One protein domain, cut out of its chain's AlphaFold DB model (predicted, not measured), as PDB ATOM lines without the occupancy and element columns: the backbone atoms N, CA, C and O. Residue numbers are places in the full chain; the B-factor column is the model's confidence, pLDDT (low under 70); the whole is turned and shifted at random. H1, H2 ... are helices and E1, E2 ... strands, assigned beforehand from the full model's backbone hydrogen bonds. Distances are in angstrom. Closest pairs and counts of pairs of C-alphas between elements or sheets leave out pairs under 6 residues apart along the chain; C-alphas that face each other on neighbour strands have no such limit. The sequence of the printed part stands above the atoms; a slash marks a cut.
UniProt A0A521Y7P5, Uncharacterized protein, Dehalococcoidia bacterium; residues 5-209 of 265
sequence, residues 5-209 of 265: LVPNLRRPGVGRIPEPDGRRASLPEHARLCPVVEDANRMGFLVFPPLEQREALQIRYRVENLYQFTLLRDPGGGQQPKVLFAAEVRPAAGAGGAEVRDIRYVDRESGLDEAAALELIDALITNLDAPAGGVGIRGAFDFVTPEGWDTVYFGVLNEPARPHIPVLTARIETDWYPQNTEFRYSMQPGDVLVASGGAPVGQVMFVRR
ATOM      1  N   LEU A   5      18.517  98.306  82.342       93.88
ATOM      2  CA  LEU A   5      18.544  96.853  82.468       93.88
ATOM      3  C   LEU A   5      18.320  96.223  81.101       93.88
ATOM      4  O   LEU A   5      17.364  96.573  80.407       93.88
ATOM      5  N   VAL A   6      19.178  95.278  80.742       93.25
ATOM      6  CA  VAL A   6      19.046  94.470  79.529       93.25
ATOM      7  C   VAL A   6      18.720  93.045  79.967       93.25
ATOM      8  O   VAL A   6      19.427  92.511  80.818       93.25
ATOM      9  N   PRO A   7      17.646  92.414  79.467       94.56
ATOM     10  CA  PRO A   7      17.344  91.035  79.835       94.56
ATOM     11  C   PRO A   7      18.456  90.097  79.352       94.56
ATOM     12  O   PRO A   7      19.041  90.319  78.291       94.56
ATOM     13  N   ASN A   8      18.705  89.022  80.099       92.00
ATOM     14  CA  ASN A   8      19.649  87.983  79.705       92.00
ATOM     15  C   ASN A   8      19.301  87.462  78.302       92.00
ATOM     16  O   ASN A   8      18.239  86.879  78.085       92.00
ATOM     17  N   LEU A   9      20.213  87.655  77.350       90.75
ATOM     18  CA  LEU A   9      19.968  87.344  75.938       90.75
ATOM     19  C   LEU A   9      19.827  85.841  75.656       90.75
ATOM     20  O   LEU A   9      19.249  85.468  74.640       90.75
ATOM     21  N   ARG A  10      20.352  84.981  76.537       92.06
ATOM     22  CA  ARG A  10      20.273  83.518  76.407       92.06
ATOM     23  C   ARG A  10      18.995  82.942  77.011       92.06
ATOM     24  O   ARG A  10      18.621  81.826  76.673       92.06
ATOM     25  N   ARG A  11      18.319  83.687  77.890       94.06
ATOM     26  CA  ARG A  11      17.023  83.296  78.459       94.06
ATOM     27  C   ARG A  11      16.156  84.529  78.767       94.06
ATOM     28  O   ARG A  11      15.908  84.837  79.935       94.06
ATOM     29  N   PRO A  12      15.724  85.268  77.730       92.75
ATOM     30  CA  PRO A  12      15.041  86.542  77.910       92.75
ATOM     31  C   PRO A  12      13.679  86.354  78.580       92.75
ATOM     32  O   PRO A  12      12.948  85.413  78.284       92.75
ATOM     33  N   GLY A  13      13.328  87.277  79.477       91.81
ATOM     34  CA  GLY A  13      12.039  87.271  80.178       91.81
ATOM     35  C   GLY A  13      11.935  86.284  81.345       91.81
ATOM     36  O   GLY A  13      10.894  86.257  81.994       91.81
ATOM     37  N   VAL A  14      12.995  85.522  81.640       95.44
ATOM     38  CA  VAL A  14      13.045  84.585  82.769       95.44
ATOM     39  C   VAL A  14      13.947  85.122  83.876       95.44
ATOM     40  O   VAL A  14      15.036  85.634  83.619       95.44
ATOM     41  N   GLY A  15      13.515  84.941  85.123       93.44
ATOM     42  CA  GLY A  15      14.211  85.439  86.304       93.44
ATOM     43  C   GLY A  15      13.652  86.766  86.804       93.44
ATOM     44  O   GLY A  15      12.882  87.460  86.141       93.44
ATOM     45  N   ARG A  16      14.006  87.105  88.042       95.44
ATOM     46  CA  ARG A  16      13.492  88.298  88.718       95.44
ATOM     47  C   ARG A  16      14.329  89.523  88.370       95.44
ATOM     48  O   ARG A  16      15.550  89.437  88.239       95.44
ATOM     49  N   ILE A  17      13.660  90.670  88.266       95.62
ATOM     50  CA  ILE A  17      14.337  91.963  88.148       95.62
ATOM     51  C   ILE A  17      15.182  92.225  89.408       95.62
ATOM     52  O   ILE A  17      14.746  91.846  90.501       95.62
ATOM     53  N   PRO A  18      16.369  92.851  89.288       94.50
ATOM     54  CA  PRO A  18      17.151  93.235  90.452       94.50
ATOM     55  C   PRO A  18      16.346  94.111  91.414       94.50
ATOM     56  O   PRO A  18      15.620  95.011  90.986       94.50
ATOM     57  N   GLU A  19      16.485  93.868  92.715       92.31
ATOM     58  CA  GLU A  19      15.707  94.562  93.746       92.31
ATOM     59  C   GLU A  19      16.602  95.039  94.895       92.31
ATOM     60  O   GLU A  19      17.587  94.376  95.222       92.31
ATOM     61  N   PRO A  20      16.307  96.187  95.524       88.56
ATOM     62  CA  PRO A  20      17.068  96.630  96.686       88.56
ATOM     63  C   PRO A  20      16.859  95.667  97.862       88.56
ATOM     64  O   PRO A  20      15.720  95.291  98.156       88.56
ATOM     65  N   ASP A  21      17.922  95.316  98.595       78.06
ATOM     66  CA  ASP A  21      17.747  94.550  99.833       78.06
ATOM     67  C   ASP A  21      17.365  95.487 100.985       78.06
ATOM     68  O   ASP A  21      18.194  96.135 101.629       78.06
ATOM     69  N   GLY A  22      16.062  95.571 101.248       65.94
ATOM     70  CA  GLY A  22      15.528  96.310 102.390       65.94
ATOM     71  C   GLY A  22      15.711  95.591 103.729       65.94
ATOM     72  O   GLY A  22      15.444  96.195 104.778       65.94
ATOM     73  N   ARG A  23      16.135  94.317 103.722       65.88
ATOM     74  CA  ARG A  23      16.254  93.508 104.936       65.88
ATOM     75  C   ARG A  23      17.433  94.000 105.760       65.88
ATOM     76  O   ARG A  23      18.527  94.250 105.263       65.88
ATOM     77  N   ARG A  24      17.201  94.119 107.064       60.97
ATOM     78  CA  ARG A  24      18.293  94.292 108.019       60.97
ATOM     79  C   ARG A  24      19.041  92.969 108.088       60.97
ATOM     80  O   ARG A  24      18.395  91.929 108.215       60.97
ATOM     81  N   ALA A  25      20.367  93.024 108.044       59.81
ATOM     82  CA  ALA A  25      21.208  91.857 108.253       59.81
ATOM     83  C   ALA A  25      20.748  91.094 109.511       59.81
ATOM     84  O   ALA A  25      20.823  91.619 110.627       59.81
ATOM     85  N   SER A  26      20.228  89.874 109.334       55.28
ATOM     86  CA  SER A  26      19.851  89.001 110.449       55.28
ATOM     87  C   SER A  26      21.113  88.352 110.987       55.28
ATOM     88  O   SER A  26      21.431  87.202 110.697       55.28
ATOM     89  N   LEU A  27      21.871  89.132 111.740       59.59
ATOM     90  CA  LEU A  27      23.116  88.671 112.313       59.59
ATOM     91  C   LEU A  27      22.824  87.797 113.537       59.59
ATOM     92  O   LEU A  27      21.962  88.163 114.349       59.59
ATOM     93  N   PRO A  28      23.536  86.668 113.701       59.88
ATOM     94  CA  PRO A  28      23.466  85.884 114.925       59.88
ATOM     95  C   PRO A  28      23.687  86.768 116.156       59.88
ATOM     96  O   PRO A  28      24.444  87.739 116.097       59.88
ATOM     97  N   GLU A  29      23.071  86.439 117.293       57.00
ATOM     98  CA  GLU A  29      23.163  87.285 118.493       57.00
ATOM     99  C   GLU A  29      24.610  87.570 118.927       57.00
ATOM    100  O   GLU A  29      24.903  88.680 119.367       57.00
ATOM    101  N   HIS A  30      25.534  86.627 118.709       56.53
ATOM    102  CA  HIS A  30      26.959  86.800 119.005       56.53
ATOM    103  C   HIS A  30      27.660  87.840 118.112       56.53
ATOM    104  O   HIS A  30      28.619  88.473 118.544       56.53
ATOM    105  N   ALA A  31      27.168  88.081 116.894       56.84
ATOM    106  CA  ALA A  31      27.713  89.094 115.991       56.84
ATOM    107  C   ALA A  31      27.312  90.528 116.391       56.84
ATOM    108  O   ALA A  31      27.899  91.484 115.894       56.84
ATOM    109  N   ARG A  32      26.388  90.702 117.352       56.59
ATOM    110  CA  ARG A  32      26.042  92.016 117.938       56.59
ATOM    111  C   ARG A  32      27.165  92.627 118.788       56.59
ATOM    112  O   ARG A  32      27.048  93.777 119.205       56.59
ATOM    113  N   LEU A  33      28.228  91.867 119.054       53.59
ATOM    114  CA  LEU A  33      29.447  92.344 119.712       53.59
ATOM    115  C   LEU A  33      30.388  93.073 118.739       53.59
ATOM    116  O   LEU A  33      31.214  93.880 119.174       53.59
ATOM    117  N   CYS A  34      30.228  92.847 117.434       51.69
ATOM    118  CA  CYS A  34      30.977  93.519 116.381       51.69
ATOM    119  C   CYS A  34      30.221  94.780 115.923       51.69
ATOM    120  O   CYS A  34      28.991  94.750 115.846       51.69
ATOM    121  N   PRO A  35      30.903  95.896 115.601       53.00
ATOM    122  CA  PRO A  35      30.271  97.018 114.914       53.00
ATOM    123  C   PRO A  35      29.801  96.530 113.544       53.00
ATOM    124  O   PRO A  35      30.586  96.350 112.617       53.00
ATOM    125  N   VAL A  36      28.515  96.229 113.451       56.41
ATOM    126  CA  VAL A  36      27.926  95.618 112.268       56.41
ATOM    127  C   VAL A  36      27.350  96.699 111.378       56.41
ATOM    128  O   VAL A  36      26.580  97.550 111.824       56.41
ATOM    129  N   VAL A  37      27.734  96.670 110.105       58.59
ATOM    130  CA  VAL A  37      27.142  97.530 109.083       58.59
ATOM    131  C   VAL A  37      25.764  96.955 108.762       58.59
ATOM    132  O   VAL A  37      25.583  96.191 107.820       58.59
ATOM    133  N   GLU A  38      24.784  97.273 109.606       58.69
ATOM    134  CA  GLU A  38      23.420  96.731 109.511       58.69
ATOM    135  C   GLU A  38      22.708  97.127 108.209       58.69
ATOM    136  O   GLU A  38      21.770  96.451 107.785       58.69
ATOM    137  N   ASP A  39      23.176  98.211 107.584       64.94
ATOM    138  CA  ASP A  39      22.701  98.727 106.302       64.94
ATOM    139  C   ASP A  39      23.522  98.234 105.107       64.94
ATOM    140  O   ASP A  39      23.226  98.628 103.985       64.94
ATOM    141  N   ALA A  40      24.532  97.378 105.294       66.06
ATOM    142  CA  ALA A  40      25.363  96.915 104.180       66.06
ATOM    143  C   ALA A  40      24.530  96.207 103.098       66.06
ATOM    144  O   ALA A  40      24.806  96.358 101.914       66.06
ATOM    145  N   ASN A  41      23.453  95.518 103.483       69.38
ATOM    146  CA  ASN A  41      22.525  94.889 102.539       69.38
ATOM    147  C   ASN A  41      21.854  95.927 101.628       69.38
ATOM    148  O   ASN A  41      21.606  95.658 100.461       69.38
ATOM    149  N   ARG A  42      21.657  97.156 102.117       74.19
ATOM    150  CA  ARG A  42      21.094  98.263 101.335       74.19
ATOM    151  C   ARG A  42      22.083  98.862 100.339       74.19
ATOM    152  O   ARG A  42      21.700  99.748  99.577       74.19
ATOM    153  N   MET A  43      23.346  98.435 100.350       78.44
ATOM    154  CA  MET A  43      24.342  98.892  99.384       78.44
ATOM    155  C   MET A  43      24.082  98.219  98.033       78.44
ATOM    156  O   MET A  43      24.693  97.213  97.691       78.44
ATOM    157  N   GLY A  44      23.139  98.767  97.269       87.94
ATOM    158  CA  GLY A  44      22.852  98.345  95.902       87.94
ATOM    159  C   GLY A  44      21.672  97.379  95.762       87.94
ATOM    160  O   GLY A  44      20.661  97.529  96.449       87.94
ATOM    161  N   PHE A  45      21.770  96.441  94.818       92.44
ATOM    162  CA  PHE A  45      20.656  95.611  94.350       92.44
ATOM    163  C   PHE A  45      21.019  94.127  94.370       92.44
ATOM    164  O   PHE A  45      22.091  93.734  93.914       92.44
ATOM    165  N   LEU A  46      20.106  93.301  94.869       92.69
ATOM    166  CA  LEU A  46      20.153  91.850  94.751       92.69
ATOM    167  C   LEU A  46      19.927  91.446  93.299       92.69
ATOM    168  O   LEU A  46      19.043  91.985  92.634       92.69
ATOM    169  N   VAL A  47      20.694  90.468  92.829       94.19
ATOM    170  CA  VAL A  47      20.589  89.936  91.470       94.19
ATOM    171  C   VAL A  47      20.193  88.472  91.516       94.19
ATOM    172  O   VAL A  47      20.726  87.692  92.304       94.19
ATOM    173  N   PHE A  48      19.264  88.102  90.641       95.50
ATOM    174  CA  PHE A  48      18.688  86.767  90.558       95.50
ATOM    175  C   PHE A  48      19.181  86.044  89.303       95.50
ATOM    176  O   PHE A  48      19.475  86.704  88.300       95.50
ATOM    177  N   PRO A  49      19.273  84.706  89.331       96.31
ATOM    178  CA  PRO A  49      19.617  83.930  88.149       96.31
ATOM    179  C   PRO A  49      18.466  83.963  87.128       96.31
ATOM    180  O   PRO A  49      17.318  84.215  87.515       96.31
ATOM    181  N   PRO A  50      18.722  83.657  85.842       97.00
ATOM    182  CA  PRO A  50      17.683  83.484  84.830       97.00
ATOM    183  C   PRO A  50      16.956  82.142  85.040       97.00
ATOM    184  O   PRO A  50      17.019  81.229  84.219       97.00
ATOM    185  N   LEU A  51      16.298  81.993  86.188       97.19
ATOM    186  CA  LEU A  51      15.498  80.837  86.586       97.19
ATOM    187  C   LEU A  51      14.076  81.293  86.898       97.19
ATOM    188  O   LEU A  51      13.873  82.349  87.500       97.19
ATOM    189  N   GLU A  52      13.093  80.476  86.538       95.75
ATOM    190  CA  GLU A  52      11.717  80.695  86.985       95.75
ATOM    191  C   GLU A  52      11.620  80.605  88.512       95.75
ATOM    192  O   GLU A  52      12.419  79.928  89.159       95.75
ATOM    193  N   GLN A  53      10.600  81.224  89.113       93.06
ATOM    194  CA  GLN A  53      10.460  81.296  90.579       93.06
ATOM    195  C   GLN A  53      10.519  79.923  91.275       93.06
ATOM    196  O   GLN A  53      10.965  79.825  92.417       93.06
ATOM    197  N   ARG A  54      10.064  78.871  90.588       94.50
ATOM    198  CA  ARG A  54      10.035  77.487  91.082       94.50
ATOM    199  C   ARG A  54      11.146  76.605  90.517       94.50
ATOM    200  O   ARG A  54      11.128  75.400  90.733       94.50
ATOM    201  N   GLU A  55      12.084  77.170  89.770       96.31
ATOM    202  CA  GLU A  55      13.252  76.445  89.286       96.31
ATOM    203  C   GLU A  55      14.436  76.598  90.236       96.31
ATOM    204  O   GLU A  55      14.644  77.647  90.857       96.31
ATOM    205  N   ALA A  56      15.243  75.546  90.310       96.56
ATOM    206  CA  ALA A  56      16.521  75.562  90.994       96.56
ATOM    207  C   ALA A  56      17.573  74.800  90.187       96.56
ATOM    208  O   ALA A  56      17.330  73.686  89.732       96.56
ATOM    209  N   LEU A  57      18.752  75.390  90.032       97.00
ATOM    210  CA  LEU A  57      19.933  74.733  89.499       97.00
ATOM    211  C   LEU A  57      20.817  74.290  90.662       97.00
ATOM    212  O   LEU A  57      21.344  75.117  91.408       97.00
ATOM    213  N   GLN A  58      21.005  72.983  90.792       96.69
ATOM    214  CA  GLN A  58      22.006  72.399  91.670       96.69
ATOM    215  C   GLN A  58      23.297  72.169  90.885       96.69
ATOM    216  O   GLN A  58      23.287  71.554  89.820       96.69
ATOM    217  N   ILE A  59      24.409  72.636  91.440       96.38
ATOM    218  CA  ILE A  59      25.756  72.476  90.904       96.38
ATOM    219  C   ILE A  59      26.554  71.729  91.959       96.38
ATOM    220  O   ILE A  59      26.668  72.182  93.097       96.38
ATOM    221  N   ARG A  60      27.095  70.569  91.608       96.38
ATOM    222  CA  ARG A  60      27.971  69.794  92.485       96.38
ATOM    223  C   ARG A  60      29.341  69.708  91.853       96.38
ATOM    224  O   ARG A  60      29.458  69.214  90.734       96.38
ATOM    225  N   TYR A  61      30.358  70.127  92.592       95.69
ATOM    226  CA  TYR A  61      31.738  69.968  92.167       95.69
ATOM    227  C   TYR A  61      32.310  68.689  92.778       95.69
ATOM    228  O   TYR A  61      32.215  68.462  93.985       95.69
ATOM    229  N   ARG A  62      32.829  67.793  91.940       93.56
ATOM    230  CA  ARG A  62      33.371  66.490  92.339       93.56
ATOM    231  C   ARG A  62      34.883  66.452  92.119       93.56
ATOM    232  O   ARG A  62      35.481  67.364  91.558       93.56
ATOM    233  N   VAL A  63      35.500  65.369  92.585       90.19
ATOM    234  CA  VAL A  63      36.891  65.037  92.245       90.19
ATOM    235  C   VAL A  63      37.069  64.927  90.726       90.19
ATOM    236  O   VAL A  63      36.090  64.775  89.998       90.19
ATOM    237  N   GLU A  64      38.318  64.998  90.259       88.06
ATOM    238  CA  GLU A  64      38.667  64.896  88.829       88.06
ATOM    239  C   GLU A  64      38.057  66.003  87.951       88.06
ATOM    240  O   GLU A  64      37.793  65.799  86.768       88.06
ATOM    241  N   ASN A  65      37.851  67.190  88.530       90.38
ATOM    242  CA  ASN A  65      37.337  68.368  87.833       90.38
ATOM    243  C   ASN A  65      35.972  68.140  87.148       90.38
ATOM    244  O   ASN A  65      35.729  68.571  86.023       90.38
ATOM    245  N   LEU A  66      35.083  67.399  87.813       94.25
ATOM    246  CA  LEU A  66      33.771  67.044  87.280       94.25
ATOM    247  C   LEU A  66      32.679  67.898  87.924       94.25
ATOM    248  O   LEU A  66      32.448  67.825  89.133       94.25
ATOM    249  N   TYR A  67      31.952  68.648  87.102       96.62
ATOM    250  CA  TYR A  67      30.779  69.406  87.518       96.62
ATOM    251  C   TYR A  67      29.522  68.636  87.146       96.62
ATOM    252  O   TYR A  67      29.353  68.210  86.006       96.62
ATOM    253  N   GLN A  68      28.620  68.470  88.105       97.62
ATOM    254  CA  GLN A  68      27.295  67.924  87.862       97.62
ATOM    255  C   GLN A  68      26.267  69.044  88.005       97.62
ATOM    256  O   GLN A  68      26.111  69.614  89.086       97.62
ATOM    257  N   PHE A  69      25.546  69.313  86.925       98.00
ATOM    258  CA  PHE A  69      24.441  70.260  86.868       98.00
ATOM    259  C   PHE A  69      23.125  69.495  86.924       98.00
ATOM    260  O   PHE A  69      22.949  68.486  86.245       98.00
ATOM    261  N   THR A  70      22.190  69.934  87.754       98.19
ATOM    262  CA  THR A  70      20.855  69.334  87.851       98.19
ATOM    263  C   THR A  70      19.827  70.444  87.956       98.19
ATOM    264  O   THR A  70      19.816  71.182  88.942       98.19
ATOM    265  N   LEU A  71      18.980  70.579  86.937       97.81
ATOM    266  CA  LEU A  71      17.878  71.532  86.962       97.81
ATOM    267  C   LEU A  71      16.648  70.857  87.563       97.81
ATOM    268  O   LEU A  71      16.229  69.786  87.127       97.81
ATOM    269  N   LEU A  72      16.074  71.501  88.566       96.94
ATOM    270  CA  LEU A  72      14.923  71.053  89.332       96.94
ATOM    271  C   LEU A  72      13.776  72.043  89.143       96.94
ATOM    272  O   LEU A  72      14.004  73.249  89.016       96.94
ATOM    273  N   ARG A  73      12.542  71.549  89.198       95.62
ATOM    274  CA  ARG A  73      11.334  72.371  89.267       95.62
ATOM    275  C   ARG A  73      10.450  71.910  90.414       95.62
ATOM    276  O   ARG A  73      10.059  70.744  90.471       95.62
ATOM    277  N   ASP A  74      10.114  72.834  91.304       93.56
ATOM    278  CA  ASP A  74       9.099  72.626  92.329       93.56
ATOM    279  C   ASP A  74       7.701  72.680  91.678       93.56
ATOM    280  O   ASP A  74       7.283  73.735  91.183       93.56
ATOM    281  N   PRO A  75       6.950  71.567  91.643       87.62
ATOM    282  CA  PRO A  75       5.571  71.576  91.149       87.62
ATOM    283  C   PRO A  75       4.615  72.370  92.068       87.62
ATOM    284  O   PRO A  75       3.541  72.790  91.630       87.62
ATOM    285  N   GLY A  76       5.009  72.656  93.313       87.50
ATOM    286  CA  GLY A  76       4.191  73.274  94.351       87.50
ATOM    287  C   GLY A  76       3.348  72.259  95.130       87.50
ATOM    288  O   GLY A  76       3.363  71.056  94.876       87.50
ATOM    289  N   GLY A  77       2.598  72.747  96.124       83.44
ATOM    290  CA  GLY A  77       1.676  71.906  96.901       83.44
ATOM    291  C   GLY A  77       2.357  70.874  97.811       83.44
ATOM    292  O   GLY A  77       1.729  69.882  98.168       83.44
ATOM    293  N   GLY A  78       3.630  71.085  98.171       83.06
ATOM    294  CA  GLY A  78       4.393  70.191  99.053       83.06
ATOM    295  C   GLY A  78       4.875  68.895  98.392       83.06
ATOM    296  O   GLY A  78       5.346  67.995  99.083       83.06
ATOM    297  N   GLN A  79       4.747  68.782  97.069       86.75
ATOM    298  CA  GLN A  79       5.287  67.659  96.308       86.75
ATOM    299  C   GLN A  79       6.817  67.747  96.200       86.75
ATOM    300  O   GLN A  79       7.416  68.809  96.368       86.75
ATOM    301  N   GLN A  80       7.461  66.615  95.909       88.31
ATOM    302  CA  GLN A  80       8.909  66.591  95.713       88.31
ATOM    303  C   GLN A  80       9.305  67.332  94.422       88.31
ATOM    304  O   GLN A  80       8.604  67.194  93.412       88.31
ATOM    305  N   PRO A  81      10.429  68.075  94.419       92.31
ATOM    306  CA  PRO A  81      10.946  68.702  93.208       92.31
ATOM    307  C   PRO A  81      11.198  67.669  92.104       92.31
ATOM    308  O   PRO A  81      11.838  66.643  92.339       92.31
ATOM    309  N   LYS A  82      10.721  67.955  90.890       95.06
ATOM    310  CA  LYS A  82      11.000  67.135  89.707       95.06
ATOM    311  C   LYS A  82      12.353  67.528  89.117       95.06
ATOM    312  O   LYS A  82      12.627  68.715  88.950       95.06
ATOM    313  N   VAL A  83      13.181  66.545  88.770       97.12
ATOM    314  CA  VAL A  83      14.397  66.771  87.974       97.12
ATOM    315  C   VAL A  83      13.973  66.979  86.524       97.12
ATOM    316  O   VAL A  83      13.298  66.123  85.973       97.12
ATOM    317  N   LEU A  84      14.357  68.101  85.916       96.94
ATOM    318  CA  LEU A  84      14.119  68.369  84.496       96.94
ATOM    319  C   LEU A  84      15.246  67.803  83.630       96.94
ATOM    320  O   LEU A  84      14.988  67.158  82.622       96.94
ATOM    321  N   PHE A  85      16.497  68.007  84.047       98.06
ATOM    322  CA  PHE A  85      17.654  67.353  83.446       98.06
ATOM    323  C   PHE A  85      18.802  67.216  84.448       98.06
ATOM    324  O   PHE A  85      18.876  67.946  85.442       98.06
ATOM    325  N   ALA A  86      19.729  66.309  84.146       97.94
ATOM    326  CA  ALA A  86      21.029  66.223  84.791       97.94
ATOM    327  C   ALA A  86      22.133  66.075  83.740       97.94
ATOM    328  O   ALA A  86      22.028  65.251  82.830       97.94
ATOM    329  N   ALA A  87      23.200  66.851  83.896       97.62
ATOM    330  CA  ALA A  87      24.346  66.860  83.005       97.62
ATOM    331  C   ALA A  87      25.652  66.821  83.793       97.62
ATOM    332  O   ALA A  87      25.744  67.329  84.911       97.62
ATOM    333  N   GLU A  88      26.669  66.243  83.178       97.06
ATOM    334  CA  GLU A  88      28.034  66.216  83.670       97.06
ATOM    335  C   GLU A  88      28.933  66.973  82.703       97.06
ATOM    336  O   GLU A  88      28.909  66.721  81.501       97.06
ATOM    337  N   VAL A  89      29.731  67.898  83.228       95.19
ATOM    338  CA  VAL A  89      30.692  68.670  82.445       95.19
ATOM    339  C   VAL A  89      32.077  68.491  83.040       95.19
ATOM    340  O   VAL A  89      32.289  68.719  84.233       95.19
ATOM    341  N   ARG A  90      33.019  68.091  82.189       93.38
ATOM    342  CA  ARG A  90      34.453  68.139  82.471       93.38
ATOM    343  C   ARG A  90      35.042  69.283  81.648       93.38
ATOM    344  O   ARG A  90      35.086  69.157  80.422       93.38
ATOM    345  N   PRO A  91      35.450  70.388  82.289       89.06
ATOM    346  CA  PRO A  91      36.117  71.490  81.616       89.06
ATOM    347  C   PRO A  91      37.399  71.015  80.933       89.06
ATOM    348  O   PRO A  91      38.024  70.029  81.337       89.06
ATOM    349  N   ALA A  92      37.816  71.754  79.913       82.31
ATOM    350  CA  ALA A  92      39.100  71.536  79.271       82.31
ATOM    351  C   ALA A  92      40.256  71.731  80.270       82.31
ATOM    352  O   ALA A  92      40.411  72.798  80.862       82.31
ATOM    353  N   ALA A  93      41.114  70.720  80.422       69.06
ATOM    354  CA  ALA A  93      42.360  70.869  81.167       69.06
ATOM    355  C   ALA A  93      43.416  71.576  80.295       69.06
ATOM    356  O   ALA A  93      43.969  70.987  79.361       69.06
ATOM    357  N   GLY A  94      43.717  72.840  80.606       61.84
ATOM    358  CA  GLY A  94      44.753  73.621  79.923       61.84
ATOM    359  C   GLY A  94      44.431  73.965  78.461       61.84
ATOM    360  O   GLY A  94      43.285  73.921  78.027       61.84
ATOM    361  N   ALA A  95      45.456  74.324  77.683       49.53
ATOM    362  CA  ALA A  95      45.296  74.885  76.334       49.53
ATOM    363  C   ALA A  95      44.942  73.867  75.223       49.53
ATOM    364  O   ALA A  95      44.842  74.259  74.063       49.53
ATOM    365  N   GLY A  96      44.790  72.575  75.544       50.03
ATOM    366  CA  GLY A  96      44.618  71.508  74.544       50.03
ATOM    367  C   GLY A  96      43.557  70.449  74.862       50.03
ATOM    368  O   GLY A  96      43.392  69.522  74.073       50.03
ATOM    369  N   GLY A  97      42.855  70.552  75.995       62.38
ATOM    370  CA  GLY A  97      41.734  69.667  76.320       62.38
ATOM    371  C   GLY A  97      40.447  70.104  75.617       62.38
ATOM    372  O   GLY A  97      40.215  71.296  75.437       62.38
ATOM    373  N   ALA A  98      39.594  69.151  75.243       72.81
ATOM    374  CA  ALA A  98      38.215  69.450  74.864       72.81
ATOM    375  C   ALA A  98      37.327  69.402  76.111       72.81
ATOM    376  O   ALA A  98      37.483  68.512  76.949       72.81
ATOM    377  N   GLU A  99      36.399  70.347  76.227       87.19
ATOM    378  CA  GLU A  99      35.326  70.243  77.212       87.19
ATOM    379  C   GLU A  99      34.420  69.065  76.838       87.19
ATOM    380  O   GLU A  99      34.006  68.927  75.685       87.19
ATOM    381  N   VAL A 100      34.116  68.211  77.812       90.12
ATOM    382  CA  VAL A 100      33.200  67.080  77.632       90.12
ATOM    383  C   VAL A 100      31.912  67.393  78.368       90.12
ATOM    384  O   VAL A 100      31.946  67.645  79.573       90.12
ATOM    385  N   ARG A 101      30.786  67.356  77.653       93.81
ATOM    386  CA  ARG A 101      29.444  67.546  78.210       93.81
ATOM    387  C   ARG A 101      28.602  66.308  77.939       93.81
ATOM    388  O   ARG A 101      28.306  66.011  76.787       93.81
ATOM    389  N   ASP A 102      28.191  65.630  79.000       94.75
ATOM    390  CA  ASP A 102      27.357  64.434  78.937       94.75
ATOM    391  C   ASP A 102      25.994  64.721  79.567       94.75
ATOM    392  O   ASP A 102      25.904  65.007  80.766       94.75
ATOM    393  N   ILE A 103      24.913  64.575  78.803       96.31
ATOM    394  CA  ILE A 103      23.571  64.531  79.383       96.31
ATOM    395  C   ILE A 103      23.345  63.144  79.991       96.31
ATOM    396  O   ILE A 103      23.461  62.116  79.330       96.31
ATOM    397  N   ARG A 104      23.052  63.108  81.292       97.25
ATOM    398  CA  ARG A 104      22.786  61.868  82.038       97.25
ATOM    399  C   ARG A 104      21.298  61.557  82.115       97.25
ATOM    400  O   ARG A 104      20.923  60.394  82.230       97.25
ATOM    401  N   TYR A 105      20.462  62.590  82.099       96.94
ATOM    402  CA  TYR A 105      19.019  62.459  82.227       96.94
ATOM    403  C   TYR A 105      18.308  63.692  81.669       96.94
ATOM    404  O   TYR A 105      18.753  64.813  81.913       96.94
ATOM    405  N   VAL A 106      17.174  63.472  81.007       96.38
ATOM    406  CA  VAL A 106      16.185  64.498  80.655       96.38
ATOM    407  C   VAL A 106      14.799  63.925  80.930       96.38
ATOM    408  O   VAL A 106      14.498  62.791  80.542       96.38
ATOM    409  N   ASP A 107      13.957  64.688  81.620       94.69
ATOM    410  CA  ASP A 107      12.573  64.307  81.872       94.69
ATOM    411  C   ASP A 107      11.748  64.401  80.587       94.69
ATOM    412  O   ASP A 107      11.642  65.464  79.973       94.69
ATOM    413  N   ARG A 108      11.114  63.294  80.193       90.44
ATOM    414  CA  ARG A 108      10.334  63.212  78.948       90.44
ATOM    415  C   ARG A 108       9.078  64.081  78.978       90.44
ATOM    416  O   ARG A 108       8.601  64.482  77.921       90.44
ATOM    417  N   GLU A 109       8.540  64.360  80.163       90.31
ATOM    418  CA  GLU A 109       7.352  65.206  80.333       90.31
ATOM    419  C   GLU A 109       7.692  66.704  80.344       90.31
ATOM    420  O   GLU A 109       6.797  67.537  80.206       90.31
ATOM    421  N   SER A 110       8.973  67.064  80.480       88.19
ATOM    422  CA  SER A 110       9.416  68.459  80.573       88.19
ATOM    423  C   SER A 110       9.331  69.230  79.254       88.19
ATOM    424  O   SER A 110       9.340  70.461  79.268       88.19
ATOM    425  N   GLY A 111       9.268  68.516  78.124       88.62
ATOM    426  CA  GLY A 111       9.379  69.094  76.784       88.62
ATOM    427  C   GLY A 111      10.802  69.524  76.403       88.62
ATOM    428  O   GLY A 111      10.973  70.131  75.350       88.62
ATOM    429  N   LEU A 112      11.806  69.228  77.236       92.94
ATOM    430  CA  LEU A 112      13.217  69.445  76.922       92.94
ATOM    431  C   LEU A 112      13.794  68.239  76.180       92.94
ATOM    432  O   LEU A 112      13.453  67.091  76.473       92.94
ATOM    433  N   ASP A 113      14.717  68.507  75.266       94.81
ATOM    434  CA  ASP A 113      15.650  67.520  74.735       94.81
ATOM    435  C   ASP A 113      17.075  67.790  75.258       94.81
ATOM    436  O   ASP A 113      17.311  68.697  76.063       94.81
ATOM    437  N   GLU A 114      18.036  66.965  74.843       95.19
ATOM    438  CA  GLU A 114      19.431  67.094  75.279       95.19
ATOM    439  C   GLU A 114      20.070  68.416  74.833       95.19
ATOM    440  O   GLU A 114      20.834  69.013  75.592       95.19
ATOM    441  N   ALA A 115      19.736  68.903  73.634       94.62
ATOM    442  CA  ALA A 115      20.263  70.161  73.117       94.62
ATOM    443  C   ALA A 115      19.748  71.348  73.945       94.62
ATOM    444  O   ALA A 115      20.545  72.159  74.415       94.62
ATOM    445  N   ALA A 116      18.444  71.388  74.226       94.50
ATOM    446  CA  ALA A 116      17.828  72.400  75.074       94.50
ATOM    447  C   ALA A 116      18.381  72.367  76.509       94.50
ATOM    448  O   ALA A 116      18.560  73.412  77.134       94.50
ATOM    449  N   ALA A 117      18.696  71.181  77.044       95.31
ATOM    450  CA  ALA A 117      19.338  71.054  78.352       95.31
ATOM    451  C   ALA A 117      20.739  71.693  78.372       95.31
ATOM    452  O   ALA A 117      21.071  72.421  79.310       95.31
ATOM    453  N   LEU A 118      21.548  71.472  77.331       94.62
ATOM    454  CA  LEU A 118      22.867  72.100  77.200       94.62
ATOM    455  C   LEU A 118      22.768  73.621  77.007       94.62
ATOM    456  O   LEU A 118      23.520  74.358  77.646       94.62
ATOM    457  N   GLU A 119      21.815  74.101  76.206       94.44
ATOM    458  CA  GLU A 119      21.551  75.538  76.042       94.44
ATOM    459  C   GLU A 119      21.147  76.202  77.365       94.44
ATOM    460  O   GLU A 119      21.602  77.305  77.674       94.44
ATOM    461  N   LEU A 120      20.345  75.524  78.194       95.12
ATOM    462  CA  LEU A 120      19.985  76.013  79.526       95.12
ATOM    463  C   LEU A 120      21.201  76.109  80.453       95.12
ATOM    464  O   LEU A 120      21.320  77.097  81.181       95.12
ATOM    465  N   ILE A 121      22.119  75.138  80.418       95.38
ATOM    466  CA  ILE A 121      23.388  75.231  81.161       95.38
ATOM    467  C   ILE A 121      24.162  76.467  80.704       95.38
ATOM    468  O   ILE A 121      24.570  77.269  81.537       95.38
ATOM    469  N   ASP A 122      24.293  76.679  79.397       93.12
ATOM    470  CA  ASP A 122      24.993  77.827  78.811       93.12
ATOM    471  C   ASP A 122      24.311  79.182  79.076       93.12
ATOM    472  O   ASP A 122      24.967  80.231  79.052       93.12
ATOM    473  N   ALA A 123      22.998  79.190  79.305       94.56
ATOM    474  CA  ALA A 123      22.236  80.375  79.694       94.56
ATOM    475  C   ALA A 123      22.394  80.727  81.180       94.56
ATOM    476  O   ALA A 123      22.258  81.895  81.555       94.56
ATOM    477  N   LEU A 124      22.694  79.731  82.015       95.44
ATOM    478  CA  LEU A 124      22.832  79.864  83.465       95.44
ATOM    479  C   LEU A 124      24.287  80.026  83.906       95.44
ATOM    480  O   LEU A 124      24.549  80.734  84.877       95.44
ATOM    481  N   ILE A 125      25.220  79.388  83.201       94.81
ATOM    482  CA  ILE A 125      26.606  79.197  83.622       94.81
ATOM    483  C   ILE A 125      27.584  79.849  82.639       94.81
ATOM    484  O   ILE A 125      27.300  80.077  81.460       94.81
ATOM    485  N   THR A 126      28.751  80.220  83.151       91.69
ATOM    486  CA  THR A 126      29.872  80.792  82.404       91.69
ATOM    487  C   THR A 126      31.176  80.575  83.172       91.69
ATOM    488  O   THR A 126      31.144  80.298  84.370       91.69
ATOM    489  N   ASN A 127      32.323  80.725  82.502       88.06
ATOM    490  CA  ASN A 127      33.655  80.697  83.125       88.06
ATOM    491  C   ASN A 127      33.883  79.492  84.052       88.06
ATOM    492  O   ASN A 127      34.371  79.637  85.175       88.06
ATOM    493  N   LEU A 128      33.488  78.307  83.581       90.62
ATOM    494  CA  LEU A 128      33.688  77.070  84.317       90.62
ATOM    495  C   LEU A 128      35.190  76.795  84.456       90.62
ATOM    496  O   LEU A 128      35.932  76.878  83.480       90.62
ATOM    497  N   ASP A 129      35.619  76.487  85.675       89.69
ATOM    498  CA  ASP A 129      37.003  76.183  86.044       89.69
ATOM    499  C   ASP A 129      38.016  77.319  85.807       89.69
ATOM    500  O   ASP A 129      39.225  77.101  85.709       89.69
ATOM    501  N   ALA A 130      37.531  78.567  85.777       85.44
ATOM    502  CA  ALA A 130      38.355  79.771  85.686       85.44
ATOM    503  C   ALA A 130      38.076  80.747  86.857       85.44
ATOM    504  O   ALA A 130      37.268  81.673  86.710       85.44
ATOM    505  N   PRO A 131      38.755  80.617  88.020       86.12
ATOM    506  CA  PRO A 131      39.886  79.722  88.334       86.12
ATOM    507  C   PRO A 131      39.450  78.280  88.635       86.12
ATOM    508  O   PRO A 131      38.258  78.010  88.657       86.12
ATOM    509  N   ALA A 132      40.395  77.373  88.910       87.50
ATOM    510  CA  ALA A 132      40.092  75.974  89.226       87.50
ATOM    511  C   ALA A 132      39.035  75.838  90.346       87.50
ATOM    512  O   ALA A 132      39.161  76.477  91.393       87.50
ATOM    513  N   GLY A 133      38.002  75.020  90.127       89.44
ATOM    514  CA  GLY A 133      36.817  74.928  91.001       89.44
ATOM    515  C   GLY A 133      35.808  76.074  90.832       89.44
ATOM    516  O   GLY A 133      34.798  76.136  91.532       89.44
ATOM    517  N   GLY A 134      36.079  77.015  89.933       91.81
ATOM    518  CA  GLY A 134      35.272  78.196  89.680       91.81
ATOM    519  C   GLY A 134      34.025  77.889  88.859       91.81
ATOM    520  O   GLY A 134      34.075  77.177  87.861       91.81
ATOM    521  N   VAL A 135      32.899  78.487  89.231       93.38
ATOM    522  CA  VAL A 135      31.688  78.497  88.410       93.38
ATOM    523  C   VAL A 135      31.080  79.893  88.394       93.38
ATOM    524  O   VAL A 135      30.784  80.475  89.437       93.38
ATOM    525  N   GLY A 136      30.913  80.464  87.204       93.25
ATOM    526  CA  GLY A 136      30.180  81.708  87.010       93.25
ATOM    527  C   GLY A 136      28.691  81.428  86.857       93.25
ATOM    528  O   GLY A 136      28.304  80.667  85.977       93.25
ATOM    529  N   ILE A 137      27.854  82.061  87.675       94.38
ATOM    530  CA  ILE A 137      26.395  82.044  87.526       94.38
ATOM    531  C   ILE A 137      25.943  83.374  86.940       94.38
ATOM    532  O   ILE A 137      26.256  84.432  87.486       94.38
ATOM    533  N   ARG A 138      25.206  83.327  85.831       94.50
ATOM    534  CA  ARG A 138      24.696  84.512  85.137       94.50
ATOM    535  C   ARG A 138      23.523  85.144  85.887       94.50
ATOM    536  O   ARG A 138      22.726  84.450  86.516       94.50
ATOM    537  N   GLY A 139      23.392  86.462  85.773       95.00
ATOM    538  CA  GLY A 139      22.190  87.192  86.175       95.00
ATOM    539  C   GLY A 139      21.068  87.082  85.138       95.00
ATOM    540  O   GLY A 139      21.304  86.807  83.960       95.00
ATOM    541  N   ALA A 140      19.832  87.315  85.574       96.56
ATOM    542  CA  ALA A 140      18.667  87.461  84.699       96.56
ATOM    543  C   ALA A 140      18.681  88.773  83.897       96.56
ATOM    544  O   ALA A 140      18.023  88.875  82.862       96.56
ATOM    545  N   PHE A 141      19.436  89.764  84.369       95.25
ATOM    546  CA  PHE A 141      19.582  91.072  83.746       95.25
ATOM    547  C   PHE A 141      21.043  91.507  83.772       95.25
ATOM    548  O   PHE A 141      21.739  91.262  84.758       95.25
ATOM    549  N   ASP A 142      21.449  92.180  82.704       92.75
ATOM    550  CA  ASP A 142      22.717  92.882  82.546       92.75
ATOM    551  C   ASP A 142      22.509  94.389  82.795       92.75
ATOM    552  O   ASP A 142      21.394  94.907  82.632       92.75
ATOM    553  N   PHE A 143      23.564  95.100  83.201       92.00
ATOM    554  CA  PHE A 143      23.489  96.503  83.615       92.00
ATOM    555  C   PHE A 143      24.260  97.403  82.658       92.00
ATOM    556  O   PHE A 143      25.455  97.246  82.474       92.00
ATOM    557  N   VAL A 144      23.598  98.425  82.120       90.50
ATOM    558  CA  VAL A 144      24.267  99.465  81.329       90.50
ATOM    559  C   VAL A 144      24.344 100.736  82.164       90.50
ATOM    560  O   VAL A 144      23.328 101.408  82.399       90.50
ATOM    561  N   THR A 145      25.548 101.044  82.642       89.69
ATOM    562  CA  THR A 145      25.853 102.261  83.400       89.69
ATOM    563  C   THR A 145      26.163 103.442  82.471       89.69
ATOM    564  O   THR A 145      26.619 103.250  81.345       89.69
ATOM    565  N   PRO A 146      25.884 104.686  82.904       89.50
ATOM    566  CA  PRO A 146      26.293 105.878  82.168       89.50
ATOM    567  C   PRO A 146      27.801 106.119  82.289       89.50
ATOM    568  O   PRO A 146      28.453 105.574  83.180       89.50
ATOM    569  N   GLU A 147      28.323 107.009  81.442       88.31
ATOM    570  CA  GLU A 147      29.751 107.324  81.414       88.31
ATOM    571  C   GLU A 147      30.310 107.728  82.792       88.31
ATOM    572  O   GLU A 147      29.688 108.491  83.542       88.31
ATOM    573  N   GLY A 148      31.485 107.193  83.137       88.75
ATOM    574  CA  GLY A 148      32.162 107.456  84.411       88.75
ATOM    575  C   GLY A 148      31.568 106.730  85.626       88.75
ATOM    576  O   GLY A 148      31.852 107.120  86.762       88.75
ATOM    577  N   TRP A 149      30.750 105.696  85.414       90.00
ATOM    578  CA  TRP A 149      30.237 104.818  86.467       90.00
ATOM    579  C   TRP A 149      30.614 103.362  86.231       90.00
ATOM    580  O   TRP A 149      30.568 102.854  85.113       90.00
ATOM    581  N   ASP A 150      30.890 102.697  87.341       88.44
ATOM    582  CA  ASP A 150      31.333 101.322  87.409       88.44
ATOM    583  C   ASP A 150      30.297 100.457  88.145       88.44
ATOM    584  O   ASP A 150      29.791 100.852  89.200       88.44
ATOM    585  N   THR A 151      29.994  99.266  87.623       90.81
ATOM    586  CA  THR A 151      29.166  98.256  88.313       90.81
ATOM    587  C   THR A 151      30.059  97.239  89.002       90.81
ATOM    588  O   THR A 151      30.784  96.513  88.330       90.81
ATOM    589  N   VAL A 152      29.980  97.142  90.327       90.38
ATOM    590  CA  VAL A 152      30.758  96.190  91.132       90.38
ATOM    591  C   VAL A 152      29.871  95.021  91.543       90.38
ATOM    592  O   VAL A 152      28.877  95.238  92.240       90.38
ATOM    593  N   TYR A 153      30.247  93.796  91.164       89.69
ATOM    594  CA  TYR A 153      29.543  92.563  91.539       89.69
ATOM    595  C   TYR A 153      30.232  91.874  92.727       89.69
ATOM    596  O   TYR A 153      31.456  91.728  92.765       89.69
ATOM    597  N   PHE A 154      29.451  91.429  93.709       87.88
ATOM    598  CA  PHE A 154      29.935  90.720  94.897       87.88
ATOM    599  C   PHE A 154      28.887  89.724  95.414       87.88
ATOM    600  O   PHE A 154      27.733  89.718  94.980       87.88
ATOM    601  N   GLY A 155      29.295  88.838  96.327       87.12
ATOM    602  CA  GLY A 155      28.361  87.941  97.015       87.12
ATOM    603  C   GLY A 155      27.354  88.716  97.868       87.12
ATOM    604  O   GLY A 155      27.607  89.852  98.258       87.12
ATOM    605  N   VAL A 156      26.213  88.106  98.187       85.62
ATOM    606  CA  VAL A 156      25.184  88.758  99.012       85.62
ATOM    607  C   VAL A 156      25.754  89.094 100.394       85.62
ATOM    608  O   VAL A 156      26.238  88.214 101.110       85.62
ATOM    609  N   LEU A 157      25.715  90.372 100.778       79.44
ATOM    610  CA  LEU A 157      26.247  90.803 102.071       79.44
ATOM    611  C   LEU A 157      25.348  90.338 103.219       79.44
ATOM    612  O   LEU A 157      24.122  90.371 103.142       79.44
ATOM    613  N   ASN A 158      25.993  89.931 104.315       71.19
ATOM    614  CA  ASN A 158      25.350  89.433 105.532       71.19
ATOM    615  C   ASN A 158      24.320  88.310 105.307       71.19
ATOM    616  O   ASN A 158      23.293  88.290 105.987       71.19
ATOM    617  N   GLU A 159      24.587  87.378 104.390       71.12
ATOM    618  CA  GLU A 159      23.802  86.150 104.244       71.12
ATOM    619  C   GLU A 159      24.071  85.208 105.439       71.12
ATOM    620  O   GLU A 159      25.199  84.724 105.600       71.12
ATOM    621  N   PRO A 160      23.088  84.970 106.337       63.62
ATOM    622  CA  PRO A 160      23.300  84.145 107.525       63.62
ATOM    623  C   PRO A 160      23.326  82.636 107.236       63.62
ATOM    624  O   PRO A 160      23.773  81.875 108.100       63.62
ATOM    625  N   ALA A 161      22.847  82.177 106.074       62.59
ATOM    626  CA  ALA A 161      22.843  80.760 105.728       62.59
ATOM    627  C   ALA A 161      24.276  80.235 105.479       62.59
ATOM    628  O   ALA A 161      25.002  80.729 104.618       62.59
ATOM    629  N   ARG A 162      24.697  79.212 106.240       53.03
ATOM    630  CA  ARG A 162      25.990  78.511 106.093       53.03
ATOM    631  C   ARG A 162      25.781  77.040 105.706       53.03
ATOM    632  O   ARG A 162      24.820  76.450 106.201       53.03
ATOM    633  N   PRO A 163      26.703  76.421 104.934       51.75
ATOM    634  CA  PRO A 163      27.975  76.962 104.434       51.75
ATOM    635  C   PRO A 163      27.834  77.786 103.142       51.75
ATOM    636  O   PRO A 163      27.130  77.394 102.218       51.75
ATOM    637  N   HIS A 164      28.525  78.930 103.095       72.31
ATOM    638  CA  HIS A 164      28.551  79.835 101.945       72.31
ATOM    639  C   HIS A 164      29.777  79.510 101.088       72.31
ATOM    640  O   HIS A 164      30.910  79.676 101.542       72.31
ATOM    641  N   ILE A 165      29.559  79.057  99.855       84.56
ATOM    642  CA  ILE A 165      30.631  78.908  98.866       84.56
ATOM    643  C   ILE A 165      31.162  80.316  98.555       84.56
ATOM    644  O   ILE A 165      30.351  81.201  98.267       84.56
ATOM    645  N   PRO A 166      32.476  80.583  98.667       85.56
ATOM    646  CA  PRO A 166      33.015  81.919  98.451       85.56
ATOM    647  C   PRO A 166      32.650  82.463  97.071       85.56
ATOM    648  O   PRO A 166      32.871  81.797  96.061       85.56
ATOM    649  N   VAL A 167      32.127  83.687  97.037       87.69
ATOM    650  CA  VAL A 167      31.939  84.439  95.794       87.69
ATOM    651  C   VAL A 167      33.137  85.356  95.626       87.69
ATOM    652  O   VAL A 167      33.457  86.136  96.523       87.69
ATOM    653  N   LEU A 168      33.804  85.268  94.483       85.38
ATOM    654  CA  LEU A 168      34.823  86.226  94.098       85.38
ATOM    655  C   LEU A 168      34.125  87.542  93.768       85.38
ATOM    656  O   LEU A 168      33.309  87.602  92.847       85.38
ATOM    657  N   THR A 169      34.474  88.600  94.498       81.00
ATOM    658  CA  THR A 169      34.188  89.962  94.053       81.00
ATOM    659  C   THR A 169      34.932  90.161  92.745       81.00
ATOM    660  O   THR A 169      36.163  90.161  92.701       81.00
ATOM    661  N   ALA A 170      34.178  90.236  91.663       70.75
ATOM    662  CA  ALA A 170      34.712  90.202  90.322       70.75
ATOM    663  C   ALA A 170      33.898  91.151  89.460       70.75
ATOM    664  O   ALA A 170      32.708  91.331  89.679       70.75
ATOM    665  N   ARG A 171      34.565  91.711  88.453       65.25
ATOM    666  CA  ARG A 171      34.010  92.628  87.461       65.25
ATOM    667  C   ARG A 171      33.572  93.991  88.021       65.25
ATOM    668  O   ARG A 171      32.703  94.130  88.871       65.25
ATOM    669  N   ILE A 172      34.219  94.999  87.457       65.19
ATOM    670  CA  ILE A 172      33.844  96.404  87.460       65.19
ATOM    671  C   ILE A 172      33.382  96.616  86.017       65.19
ATOM    672  O   ILE A 172      34.222  96.743  85.129       65.19
ATOM    673  N   GLU A 173      32.091  96.440  85.725       63.88
ATOM    674  CA  GLU A 173      31.605  96.740  84.373       63.88
ATOM    675  C   GLU A 173      31.719  98.239  84.168       63.88
ATOM    676  O   GLU A 173      31.231  99.016  84.992       63.88
ATOM    677  N   THR A 174      32.404  98.616  83.099       61.91
ATOM    678  CA  THR A 174      32.549 100.001  82.696       61.91
ATOM    679  C   THR A 174      31.504 100.311  81.632       61.91
ATOM    680  O   THR A 174      31.163  99.485  80.789       61.91
ATOM    681  N   ASP A 175      31.050 101.552  81.647       66.19
ATOM    682  CA  ASP A 175      30.265 102.249  80.629       66.19
ATOM    683  C   ASP A 175      30.638 101.969  79.157       66.19
ATOM    684  O   ASP A 175      29.796 102.097  78.269       66.19
ATOM    685  N   TRP A 176      31.883 101.576  78.878       68.38
ATOM    686  CA  TRP A 176      32.399 101.308  77.530       68.38
ATOM    687  C   TRP A 176      32.669  99.822  77.234       68.38
ATOM    688  O   TRP A 176      33.047  99.490  76.108       68.38
ATOM    689  N   TYR A 177      32.479  98.917  78.201       75.81
ATOM    690  CA  TYR A 177      32.725  97.480  78.039       75.81
ATOM    691  C   TYR A 177      31.510  96.652  78.486       75.81
ATOM    692  O   TYR A 177      31.494  96.143  79.609       75.81
ATOM    693  N   PRO A 178      30.503  96.485  77.605       74.94
ATOM    694  CA  PRO A 178      29.272  95.791  77.948       74.94
ATOM    695  C   PRO A 178      29.545  94.313  78.158       74.94
ATOM    696  O   PRO A 178      30.200  93.656  77.335       74.94
ATOM    697  N   GLN A 179      29.036  93.775  79.255       82.06
ATOM    698  CA  GLN A 179      29.281  92.395  79.607       82.06
ATOM    699  C   GLN A 179      28.118  91.759  80.352       82.06
ATOM    700  O   GLN A 179      27.404  92.408  81.104       82.06
ATOM    701  N   ASN A 180      27.977  90.442  80.201       87.06
ATOM    702  CA  ASN A 180      26.960  89.732  80.959       87.06
ATOM    703  C   ASN A 180      27.252  89.784  82.464       87.06
ATOM    704  O   ASN A 180      28.380  89.558  82.909       87.06
ATOM    705  N   THR A 181      26.214  90.015  83.252       90.56
ATOM    706  CA  THR A 181      26.245  89.896  84.701       90.56
ATOM    707  C   THR A 181      26.557  88.460  85.077       90.56
ATOM    708  O   THR A 181      25.856  87.531  84.668       90.56
ATOM    709  N   GLU A 182      27.601  88.276  85.879       90.56
ATOM    710  CA  GLU A 182      28.013  86.971  86.384       90.56
ATOM    711  C   GLU A 182      28.560  87.069  87.810       90.56
ATOM    712  O   GLU A 182      29.229  88.036  88.171       90.56
ATOM    713  N   PHE A 183      28.315  86.030  88.604       92.00
ATOM    714  CA  PHE A 183      28.839  85.863  89.955       92.00
ATOM    715  C   PHE A 183      29.689  84.604  90.000       92.00
ATOM    716  O   PHE A 183      29.205  83.515  89.691       92.00
ATOM    717  N   ARG A 184      30.968  84.747  90.352       91.31
ATOM    718  CA  ARG A 184      31.929  83.638  90.329       91.31
ATOM    719  C   ARG A 184      32.034  83.005  91.702       91.31
ATOM    720  O   ARG A 184      32.545  83.626  92.628       91.31
ATOM    721  N   TYR A 185      31.595  81.765  91.813       92.44
ATOM    722  CA  TYR A 185      31.716  80.958  93.016       92.44
ATOM    723  C   TYR A 185      32.957  80.077  92.928       92.44
ATOM    724  O   TYR A 185      33.197  79.464  91.893       92.44
ATOM    725  N   SER A 186      33.739  80.007  94.004       92.50
ATOM    726  CA  SER A 186      34.922  79.148  94.105       92.50
ATOM    727  C   SER A 186      34.584  77.910  94.928       92.50
ATOM    728  O   SER A 186      34.499  77.980  96.156       92.50
ATOM    729  N   MET A 187      34.336  76.795  94.245       92.81
ATOM    730  CA  MET A 187      33.920  75.529  94.844       92.81
ATOM    731  C   MET A 187      35.123  74.632  95.154       92.81
ATOM    732  O   MET A 187      36.115  74.602  94.428       92.81
ATOM    733  N   GLN A 188      35.008  73.843  96.217       93.25
ATOM    734  CA  GLN A 188      35.891  72.724  96.539       93.25
ATOM    735  C   GLN A 188      35.220  71.388  96.190       93.25
ATOM    736  O   GLN A 188      33.989  71.298  96.190       93.25
ATOM    737  N   PRO A 189      35.981  70.324  95.877       93.44
ATOM    738  CA  PRO A 189      35.392  69.010  95.646       93.44
ATOM    739  C   PRO A 189      34.531  68.568  96.840       93.44
ATOM    740  O   PRO A 189      34.997  68.529  97.975       93.44
ATOM    741  N   GLY A 190      33.274  68.218  96.573       92.38
ATOM    742  CA  GLY A 190      32.259  67.910  97.584       92.38
ATOM    743  C   GLY A 190      31.238  69.031  97.797       92.38
ATOM    744  O   GLY A 190      30.139  68.744  98.279       92.38
ATOM    745  N   ASP A 191      31.550  70.262  97.383       94.19
ATOM    746  CA  ASP A 191      30.633  71.392  97.492       94.19
ATOM    747  C   ASP A 191      29.401  71.216  96.603       94.19
ATOM    748  O   ASP A 191      29.437  70.667  95.494       94.19
ATOM    749  N   VAL A 192      28.289  71.742  97.110       93.56
ATOM    750  CA  VAL A 192      27.007  71.803  96.418       93.56
ATOM    751  C   VAL A 192      26.498  73.235  96.489       93.56
ATOM    752  O   VAL A 192      26.171  73.729  97.565       93.56
ATOM    753  N   LEU A 193      26.404  73.881  95.333       92.50
ATOM    754  CA  LEU A 193      25.784  75.186  95.162       92.50
ATOM    755  C   LEU A 193      24.360  74.999  94.642       92.50
ATOM    756  O   LEU A 193      24.123  74.191  93.746       92.50
ATOM    757  N   VAL A 194      23.407  75.748  95.190       93.19
ATOM    758  CA  VAL A 194      22.025  75.769  94.703       93.19
ATOM    759  C   VAL A 194      21.649  77.206  94.380       93.19
ATOM    760  O   VAL A 194      21.549  78.038  95.276       93.19
ATOM    761  N   ALA A 195      21.419  77.488  93.100       93.50
ATOM    762  CA  ALA A 195      20.807  78.731  92.649       93.50
ATOM    763  C   ALA A 195      19.312  78.483  92.441       93.50
ATOM    764  O   ALA A 195      18.940  77.525  91.774       93.50
ATOM    765  N   SER A 196      18.444  79.328  92.993       93.81
ATOM    766  CA  SER A 196      16.991  79.214  92.804       93.81
ATOM    767  C   SER A 196      16.432  80.505  92.232       93.81
ATOM    768  O   SER A 196      16.939  81.577  92.549       93.81
ATOM    769  N   GLY A 197      15.372  80.440  91.425       93.50
ATOM    770  CA  GLY A 197      14.747  81.657  90.888       93.50
ATOM    771  C   GLY A 197      14.130  82.554  91.967       93.50
ATOM    772  O   GLY A 197      13.894  83.740  91.742       93.50
ATOM    773  N   GLY A 198      13.895  82.011  93.166       90.31
ATOM    774  CA  GLY A 198      13.431  82.760  94.331       90.31
ATOM    775  C   GLY A 198      14.532  83.465  95.132       90.31
ATOM    776  O   GLY A 198      14.204  84.376  95.892       90.31
ATOM    777  N   ALA A 199      15.805  83.089  94.971       90.50
ATOM    778  CA  ALA A 199      16.912  83.584  95.793       90.50
ATOM    779  C   ALA A 199      17.985  84.301  94.954       90.50
ATOM    780  O   ALA A 199      18.234  83.919  93.809       90.50
ATOM    781  N   PRO A 200      18.636  85.338  95.505       91.75
ATOM    782  CA  PRO A 200      19.702  86.029  94.796       91.75
ATOM    783  C   PRO A 200      20.959  85.162  94.663       91.75
ATOM    784  O   PRO A 200      21.295  84.385  95.553       91.75
ATOM    785  N   VAL A 201      21.680  85.349  93.560       91.62
ATOM    786  CA  VAL A 201      23.020  84.781  93.305       91.62
ATOM    787  C   VAL A 201      24.135  85.784  93.599       91.62
ATOM    788  O   VAL A 201      25.317  85.465  93.540       91.62
ATOM    789  N   GLY A 202      23.776  87.014  93.942       91.31
ATOM    790  CA  GLY A 202      24.737  88.020  94.347       91.31
ATOM    791  C   GLY A 202      24.113  89.394  94.456       91.31
ATOM    792  O   GLY A 202      22.889  89.552  94.470       91.31
ATOM    793  N   GLN A 203      24.980  90.388  94.563       90.81
ATOM    794  CA  GLN A 203      24.623  91.774  94.779       90.81
ATOM    795  C   GLN A 203      25.502  92.677  93.914       90.81
ATOM    796  O   GLN A 203      26.673  92.383  93.670       90.81
ATOM    797  N   VAL A 204      24.921  93.776  93.441       91.75
ATOM    798  CA  VAL A 204      25.627  94.802  92.669       91.75
ATOM    799  C   VAL A 204      25.518  96.153  93.333       91.75
ATOM    800  O   VAL A 204      24.461  96.505  93.854       91.75
ATOM    801  N   MET A 205      26.583  96.943  93.254       91.69
ATOM    802  CA  MET A 205      26.558  98.365  93.586       91.69
ATOM    803  C   MET A 205      27.169  99.180  92.454       91.69
ATOM    804  O   MET A 205      28.042  98.700  91.732       91.69
ATOM    805  N   PHE A 206      26.724 100.424  92.324       90.88
ATOM    806  CA  PHE A 206      27.220 101.340  91.307       90.88
ATOM    807  C   PHE A 206      28.095 102.399  91.958       90.88
ATOM    808  O   PHE A 206      27.654 103.090  92.879       90.88
ATOM    809  N   VAL A 207      29.326 102.523  91.479       90.19
ATOM    810  CA  VAL A 207      30.332 103.428  92.032       90.19
ATOM    811  C   VAL A 207      30.718 104.436  90.963       90.19
ATOM    812  O   VAL A 207      30.894 104.089  89.799       90.19
ATOM    813  N   ARG A 208      30.827 105.707  91.344       90.75
ATOM    814  CA  ARG A 208      31.313 106.741  90.434       90.75
ATOM    815  C   ARG A 208      32.833 106.647  90.331       90.75
ATOM    816  O   ARG A 208      33.512 106.539  91.350       90.75
ATOM    817  N   ARG A 209      33.366 106.727  89.113       87.44
ATOM    818  CA  ARG A 209      34.804 106.736  88.841       87.44
ATOM    819  C   ARG A 209      35.372 108.119  89.154       87.44
ATOM    820  O   ARG A 209      35.537 108.958  88.272       87.44
TER     821      ARG A 209
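AT A GLANCE: This is residues 5 to 209 of the 265 residues of an uncharacterized protein of Dehalococcoidia bacterium (UniProt A0A521Y7P5). Two lobes stand side by side: a twisted five-stranded sheet with H2 across one face, in two layers, and a smaller, curled four-stranded sheet with E8, paired to E1, over one face. The short pair E7 and E11 lies in the middle between them, and the loop with H1 sticks out at residues 29 to 35. The printed part has 205 residues, under half of them in named elements, in the order E1 H1 E2 E3 E4 E5 E6 H2 E7 E8 E9 E10 E11 E12 E13. The sheets, E6 E5 E4 E3 E12 and E2 E13 E9 E10, are antiparallel, and the class is mostly strand. The whole is compact, with a radius of gyration of the C-alphas of 17.7 A and spans of 49 by 44 by 34 A.

HOW THE PARTS SIT: Start at E1, residues 5 to 7, the antiparallel neighbour of E8, residues 141 to 144; N 6 and O 142 are 2.9 A apart. H1, residues 29 to 33, has 0 of 1 O i to N i+4 pairs within hydrogen-bond range but 2 of 2 O i to N i+3 pairs. E2, residues 45 to 47, is an edge strand beside E13, residues 202 to 208, with N 45 and O 204 at 2.9 A. Next comes E9, residues 149 to 154, with N 150 and O 207 at 2.8 A; it forms a hairpin with E10, residues 170 to 174, with N 151 and O 173 at 2.9 A. E3, residues 55 to 62, E4, 66 to 73, E5, 82 to 90, and E6, 100 to 106, form a meander, each strand the antiparallel neighbour of the one before; look for N 58 and O 70, N 69 and O 87, and N 88 and O 102, each 2.8 A apart. E12, residues 192 to 196, is an edge strand and the antiparallel neighbour of E3, with N 57 and O 195 at 2.8 A. H2, residues 114 to 124, with every O i to N i+4 pair within range, is on this sheet at a height of 8.6 A, across the strands; its closest C-alpha pair to E5 is Ala 117 and Phe 85, 6.5 A. E7, residues 134 to 138, pairs antiparallel with E11, residues 182 to 186, with N 135 and O 185 at 2.9 A, and runs on into E8 at 83 degrees.

IN THESE COORDINATES: Find C-alpha 5 at (18.544, 96.853, 82.468), where E1 begins. E5, from C-alpha 82 at (11.000, 67.135, 89.707), is 24.6 A long; E4 is 23.1 A, E3 22.7 A, H2 15.5 A. E13, 20.2 A, ends at C-alpha 208, (31.313, 106.741, 90.434).

THE WHOLE: The C-alphas farthest apart, Leu 33 and Arg 108, are 53.6 A from each other. The printed part has no cut; the long links are E1 to H1, H1 to E2 and E9 to E10. Mean pLDDT of the printed part is 85.8, under 70 at residues 22 to 41, 93 to 97, 160 to 163 and 171 to 176.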